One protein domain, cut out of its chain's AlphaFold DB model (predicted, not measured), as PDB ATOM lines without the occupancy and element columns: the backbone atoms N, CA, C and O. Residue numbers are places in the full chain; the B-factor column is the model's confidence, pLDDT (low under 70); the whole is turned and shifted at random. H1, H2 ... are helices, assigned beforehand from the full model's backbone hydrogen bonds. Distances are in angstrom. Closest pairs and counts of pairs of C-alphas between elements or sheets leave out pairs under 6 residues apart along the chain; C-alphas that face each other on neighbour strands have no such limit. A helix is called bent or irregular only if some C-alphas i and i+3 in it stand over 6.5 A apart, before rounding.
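Overview. This is residues 2 to 49 of the 104 residues of the protein "EamA family transporter" of Ignisphaera aggregans (UniProt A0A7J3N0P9). A short irregular helix, H1, and a much longer one, H2, meet near their ends as a V with unequal arms. H2 makes the long axis. The printed part has 48 residues with two named helices, H1 then H2, and no named strand: all helix. It is extended, with a radius of gyration of the C-alphas of 17.0 A and spans of 52 by 20 by 8 A.

Arrangement. H1, residues 3 to 11, and H2, residues 16 to 48, are close but not clearly touching; their closest C-alphas, of Thr 10 and Pro 16, are 6.6 A apart. They run opposite ways at a steep tilt of 44 degrees. O i to N i+4 pairs are within hydrogen-bond range in 3 of 5 cases in H1 and 26 of 29 in H2.

Along the chain. H1 begins at C-alpha 3 (-40.990, -5.937, 6.920) and is only just irregular: C-alphas 5 and 8 are 6.9 A apart. H2 is 47.0 A long, ending at C-alpha 48 (-36.321, -41.265, 30.055). It is neither bent nor irregular, but only just: C-alphas 34 and 37 are 6.3 A apart.

Size, cuts and confidence. The C-alphas farthest apart, of Leu 12 and Tyr 48, are 51.9 A apart. The printed part has no cut, and the link from H1 to H2 is tight. Residues 21 to 49 stand free. pLDDT is under 70 at residues 2 to 4, 6 to 7 and 9 to 19.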
ATOM      1  N   PRO A   2     -42.106  -5.819  11.005       58.00
ATOM      2  CA  PRO A   2     -40.655  -5.816  10.765       58.00
ATOM      3  C   PRO A   2     -40.272  -5.665   9.283       58.00
ATOM      4  O   PRO A   2     -39.212  -5.138   8.968       58.00
ATOM      5  N   SER A   3     -41.171  -6.050   8.371       58.84
ATOM      6  CA  SER A   3     -40.990  -5.937   6.920       58.84
ATOM      7  C   SER A   3     -40.729  -4.509   6.429       58.84
ATOM      8  O   SER A   3     -39.991  -4.336   5.464       58.84
ATOM      9  N   LEU A   4     -41.264  -3.481   7.100       62.91
ATOM     10  CA  LEU A   4     -41.115  -2.085   6.666       62.91
ATOM     11  C   LEU A   4     -39.706  -1.522   6.921       62.91
ATOM     12  O   LEU A   4     -39.278  -0.603   6.233       62.91
ATOM     13  N   VAL A   5     -38.986  -2.085   7.895       72.12
ATOM     14  CA  VAL A   5     -37.628  -1.657   8.275       72.12
ATOM     15  C   VAL A   5     -36.573  -2.277   7.356       72.12
ATOM     16  O   VAL A   5     -35.527  -1.683   7.118       72.12
ATOM     17  N   ILE A   6     -36.859  -3.458   6.804       66.19
ATOM     18  CA  ILE A   6     -35.920  -4.246   5.991       66.19
ATOM     19  C   ILE A   6     -36.053  -3.893   4.496       66.19
ATOM     20  O   ILE A   6     -35.085  -3.989   3.742       66.19
ATOM     21  N   ALA A   7     -37.235  -3.422   4.076       65.25
ATOM     22  CA  ALA A   7     -37.548  -3.080   2.688       65.25
ATOM     23  C   ALA A   7     -36.532  -2.131   2.007       65.25
ATOM     24  O   ALA A   7     -36.117  -2.449   0.890       65.25
ATOM     25  N   PRO A   8     -36.048  -1.038   2.637       70.75
ATOM     26  CA  PRO A   8     -35.089  -0.134   1.994       70.75
ATOM     27  C   PRO A   8     -33.766  -0.817   1.627       70.75
ATOM     28  O   PRO A   8     -33.178  -0.518   0.593       70.75
ATOM     29  N   TRP A   9     -33.320  -1.773   2.447       65.69
ATOM     30  CA  TRP A   9     -32.072  -2.506   2.238       65.69
ATOM     31  C   TRP A   9     -32.198  -3.559   1.129       65.69
ATOM     32  O   TRP A   9     -31.262  -3.782   0.368       65.69
ATOM     33  N   THR A  10     -33.381  -4.166   0.980       64.75
ATOM     34  CA  THR A  10     -33.639  -5.188  -0.054       64.75
ATOM     35  C   THR A  10     -33.735  -4.635  -1.475       64.75
ATOM     36  O   THR A  10     -33.490  -5.371  -2.425       64.75
ATOM     37  N   ILE A  11     -34.063  -3.347  -1.631       65.88
ATOM     38  CA  ILE A  11     -34.220  -2.678  -2.936       65.88
ATOM     39  C   ILE A  11     -32.857  -2.349  -3.570       65.88
ATOM     40  O   ILE A  11     -32.755  -2.247  -4.787       65.88
ATOM     41  N   LEU A  12     -31.804  -2.219  -2.755       68.69
ATOM     42  CA  LEU A  12     -30.439  -1.920  -3.201       68.69
ATOM     43  C   LEU A  12     -29.660  -3.161  -3.673       68.69
ATOM     44  O   LEU A  12     -28.545  -3.018  -4.168       68.69
ATOM     45  N   TYR A  13     -30.206  -4.371  -3.505       68.88
ATOM     46  CA  TYR A  13     -29.513  -5.609  -3.848       68.88
ATOM     47  C   TYR A  13     -29.892  -6.084  -5.254       68.88
ATOM     48  O   TYR A  13     -31.063  -6.292  -5.561       68.88
ATOM     49  N   ASP A  14     -28.878  -6.319  -6.085       61.38
ATOM     50  CA  ASP A  14     -28.971  -6.445  -7.546       61.38
ATOM     51  C   ASP A  14     -29.745  -7.685  -8.060       61.38
ATOM     52  O   ASP A  14     -29.842  -7.900  -9.260       61.38
ATOM     53  N   ASN A  15     -30.300  -8.536  -7.181       63.47
ATOM     54  CA  ASN A  15     -31.089  -9.730  -7.533       63.47
ATOM     55  C   ASN A  15     -31.965 -10.209  -6.346       63.47
ATOM     56  O   ASN A  15     -31.659 -11.218  -5.700       63.47
ATOM     57  N   PRO A  16     -33.083  -9.525  -6.032       66.31
ATOM     58  CA  PRO A  16     -33.865  -9.795  -4.822       66.31
ATOM     59  C   PRO A  16     -34.480 -11.203  -4.809       66.31
ATOM     60  O   PRO A  16     -34.624 -11.811  -3.752       66.31
ATOM     61  N   MET A  17     -34.810 -11.761  -5.977       63.06
ATOM     62  CA  MET A  17     -35.605 -12.987  -6.052       63.06
ATOM     63  C   MET A  17     -34.806 -14.275  -5.778       63.06
ATOM     64  O   MET A  17     -35.348 -15.223  -5.212       63.06
ATOM     65  N   ASN A  18     -33.506 -14.308  -6.097       67.69
ATOM     66  CA  ASN A  18     -32.647 -15.468  -5.821       67.69
ATOM     67  C   ASN A  18     -32.305 -15.583  -4.320       67.69
ATOM     68  O   ASN A  18     -32.375 -16.662  -3.734       67.69
ATOM     69  N   ILE A  19     -32.036 -14.443  -3.677       68.25
ATOM     70  CA  ILE A  19     -31.719 -14.354  -2.243       68.25
ATOM     71  C   ILE A  19     -32.911 -14.789  -1.410       68.25
ATOM     72  O   ILE A  19     -32.737 -15.519  -0.439       68.25
ATOM     73  N   VAL A  20     -34.116 -14.362  -1.799       71.25
ATOM     74  CA  VAL A  20     -35.347 -14.749  -1.114       71.25
ATOM     75  C   VAL A  20     -35.479 -16.270  -1.152       71.25
ATOM     76  O   VAL A  20     -35.561 -16.880  -0.091       71.25
ATOM     77  N   LEU A  21     -35.390 -16.899  -2.330       72.88
ATOM     78  CA  LEU A  21     -35.537 -18.354  -2.471       72.88
ATOM     79  C   LEU A  21     -34.498 -19.144  -1.652       72.88
ATOM     80  O   LEU A  21     -34.857 -20.091  -0.953       72.88
ATOM     81  N   ASN A  22     -33.230 -18.725  -1.684       76.06
ATOM     82  CA  ASN A  22     -32.168 -19.383  -0.919       76.06
ATOM     83  C   ASN A  22     -32.330 -19.162   0.599       76.06
ATOM     84  O   ASN A  22     -32.156 -20.083   1.393       76.06
ATOM     85  N   SER A  23     -32.758 -17.966   1.015       79.69
ATOM     86  CA  SER A  23     -33.043 -17.648   2.423       79.69
ATOM     87  C   SER A  23     -34.198 -18.479   2.974       79.69
ATOM     88  O   SER A  23     -34.100 -18.990   4.088       79.69
ATOM     89  N   TRP A  24     -35.264 -18.682   2.193       83.50
ATOM     90  CA  TRP A  24     -36.359 -19.579   2.576       83.50
ATOM     91  C   TRP A  24     -35.861 -21.002   2.811       83.50
ATOM     92  O   TRP A  24     -36.282 -21.635   3.776       83.50
ATOM     93  N   MET A  25     -34.925 -21.487   1.993       83.94
ATOM     94  CA  MET A  25     -34.340 -22.813   2.179       83.94
ATOM     95  C   MET A  25     -33.557 -22.921   3.499       83.94
ATOM     96  O   MET A  25     -33.739 -23.894   4.229       83.94
ATOM     97  N   TYR A  26     -32.763 -21.906   3.867       85.88
ATOM     98  CA  TYR A  26     -32.077 -21.869   5.167       85.88
ATOM     99  C   TYR A  26     -33.045 -21.768   6.351       85.88
ATOM    100  O   TYR A  26     -32.842 -22.437   7.363       85.88
ATOM    101  N   ILE A  27     -34.114 -20.975   6.229       87.31
ATOM    102  CA  ILE A  27     -35.148 -20.849   7.268       87.31
ATOM    103  C   ILE A  27     -35.848 -22.191   7.480       87.31
ATOM    104  O   ILE A  27     -36.019 -22.613   8.620       87.31
ATOM    105  N   ILE A  28     -36.218 -22.882   6.399       89.69
ATOM    106  CA  ILE A  28     -36.840 -24.209   6.471       89.69
ATOM    107  C   ILE A  28     -35.875 -25.209   7.115       89.69
ATOM    108  O   ILE A  28     -36.280 -25.962   8.000       89.69
ATOM    109  N   TYR A  29     -34.597 -25.192   6.726       89.31
ATOM    110  CA  TYR A  29     -33.579 -26.053   7.323       89.31
ATOM    111  C   TYR A  29     -33.438 -25.817   8.834       89.31
ATOM    112  O   TYR A  29     -33.513 -26.770   9.607       89.31
ATOM    113  N   LEU A  30     -33.306 -24.562   9.271       89.62
ATOM    114  CA  LEU A  30     -33.209 -24.206  10.689       89.62
ATOM    115  C   LEU A  30     -34.487 -24.569  11.454       89.62
ATOM    116  O   LEU A  30     -34.407 -25.168  12.523       89.62
ATOM    117  N   ALA A  31     -35.663 -24.276  10.901       90.00
ATOM    118  CA  ALA A  31     -36.935 -24.596  11.541       90.00
ATOM    119  C   ALA A  31     -37.100 -26.108  11.755       90.00
ATOM    120  O   ALA A  31     -37.518 -26.551  12.825       90.00
ATOM    121  N   ILE A  32     -36.739 -26.923  10.763       91.88
ATOM    122  CA  ILE A  32     -36.866 -28.376  10.873       91.88
ATOM    123  C   ILE A  32     -35.772 -28.947  11.777       91.88
ATOM    124  O   ILE A  32     -36.083 -29.620  12.760       91.88
ATOM    125  N   ALA A  33     -34.501 -28.685  11.476       89.81
ATOM    126  CA  ALA A  33     -33.383 -29.309  12.177       89.81
ATOM    127  C   ALA A  33     -33.188 -28.746  13.593       89.81
ATOM    128  O   ALA A  33     -33.075 -29.510  14.550       89.81
ATOM    129  N   CYS A  34     -33.166 -27.420  13.747       88.69
ATOM    130  CA  CYS A  34     -32.895 -26.780  15.033       88.69
ATOM    131  C   CYS A  34     -34.146 -26.679  15.911       88.69
ATOM    132  O   CYS A  34     -34.022 -26.809  17.121       88.69
ATOM    133  N   SER A  35     -35.349 -26.497  15.358       89.62
ATOM    134  CA  SER A  35     -36.558 -26.393  16.192       89.62
ATOM    135  C   SER A  35     -37.293 -27.723  16.329       89.62
ATOM    136  O   SER A  35     -37.403 -28.235  17.440       89.62
ATOM    137  N   ILE A  36     -37.785 -28.314  15.236       90.62
ATOM    138  CA  ILE A  36     -38.647 -29.509  15.310       90.62
ATOM    139  C   ILE A  36     -37.868 -30.713  15.844       90.62
ATOM    140  O   ILE A  36     -38.282 -31.327  16.826       90.62
ATOM    141  N   VAL A  37     -36.732 -31.045  15.227       92.19
ATOM    142  CA  VAL A  37     -35.945 -32.223  15.612       92.19
ATOM    143  C   VAL A  37     -35.353 -32.052  17.008       92.19
ATOM    144  O   VAL A  37     -35.482 -32.970  17.817       92.19
ATOM    145  N   ALA A  38     -34.770 -30.892  17.328       88.12
ATOM    146  CA  ALA A  38     -34.197 -30.664  18.656       88.12
ATOM    147  C   ALA A  38     -35.265 -30.732  19.757       88.12
ATOM    148  O   ALA A  38     -35.072 -31.448  20.737       88.12
ATOM    149  N   SER A  39     -36.418 -30.079  19.568       86.69
ATOM    150  CA  SER A  39     -37.510 -30.103  20.552       86.69
ATOM    151  C   SER A  39     -38.092 -31.509  20.721       86.69
ATOM    152  O   SER A  39     -38.406 -31.920  21.835       86.69
ATOM    153  N   LEU A  40     -38.202 -32.293  19.641       91.62
ATOM    154  CA  LEU A  40     -38.626 -33.694  19.728       91.62
ATOM    155  C   LEU A  40     -37.626 -34.533  20.524       91.62
ATOM    156  O   LEU A  40     -38.031 -35.256  21.435       91.62
ATOM    157  N   LEU A  41     -36.330 -34.425  20.220       87.31
ATOM    158  CA  LEU A  41     -35.279 -35.131  20.958       87.31
ATOM    159  C   LEU A  41     -35.294 -34.762  22.444       87.31
ATOM    160  O   LEU A  41     -35.115 -35.621  23.301       87.31
ATOM    161  N   GLN A  42     -35.543 -33.492  22.737       85.62
ATOM    162  CA  GLN A  42     -35.597 -32.942  24.080       85.62
ATOM    163  C   GLN A  42     -36.788 -33.490  24.874       85.62
ATOM    164  O   GLN A  42     -36.600 -33.982  25.985       85.62
ATOM    165  N   VAL A  43     -37.983 -33.522  24.278       88.44
ATOM    166  CA  VAL A  43     -39.178 -34.135  24.885       88.44
ATOM    167  C   VAL A  43     -38.987 -35.641  25.084       88.44
ATOM    168  O   VAL A  43     -39.358 -36.185  26.125       88.44
ATOM    169  N   ILE A  44     -38.374 -36.328  24.117       88.69
ATOM    170  CA  ILE A  44     -38.053 -37.756  24.231       88.69
ATOM    171  C   ILE A  44     -37.054 -37.982  25.372       88.69
ATOM    172  O   ILE A  44     -37.286 -38.845  26.214       88.69
ATOM    173  N   GLY A  45     -35.981 -37.193  25.456       83.50
ATOM    174  CA  GLY A  45     -34.978 -37.289  26.519       83.50
ATOM    175  C   GLY A  45     -35.569 -37.051  27.908       83.50
ATOM    176  O   GLY A  45     -35.305 -37.821  28.831       83.50
ATOM    177  N   GLN A  46     -36.460 -36.066  28.038       84.06
ATOM    178  CA  GLN A  46     -37.193 -35.791  29.277       84.06
ATOM    179  C   GLN A  46     -38.124 -36.935  29.710       84.06
ATOM    180  O   GLN A  46     -38.468 -37.023  30.884       84.06
ATOM    181  N   ARG A  47     -38.519 -37.840  28.804       83.50
ATOM    182  CA  ARG A  47     -39.324 -39.022  29.149       83.50
ATOM    183  C   ARG A  47     -38.504 -40.132  29.813       83.50
ATOM    184  O   ARG A  47     -39.062 -40.912  30.580       83.50
ATOM    185  N   TYR A  48     -37.209 -40.226  29.513       80.44
ATOM    186  CA  TYR A  48     -36.321 -41.265  30.055       80.44
ATOM    187  C   TYR A  48     -35.489 -40.791  31.252       80.44
ATOM    188  O   TYR A  48     -34.855 -41.608  31.917       80.44
ATOM    189  N   VAL A  49     -35.480 -39.487  31.530       80.56
ATOM    190  CA  VAL A  49     -34.610 -38.856  32.523       80.56
ATOM    191  C   VAL A  49     -35.459 -38.034  33.490       80.56
ATOM    192  O   VAL A  49     -36.331 -37.282  33.068       80.56
TER     193      VAL A  49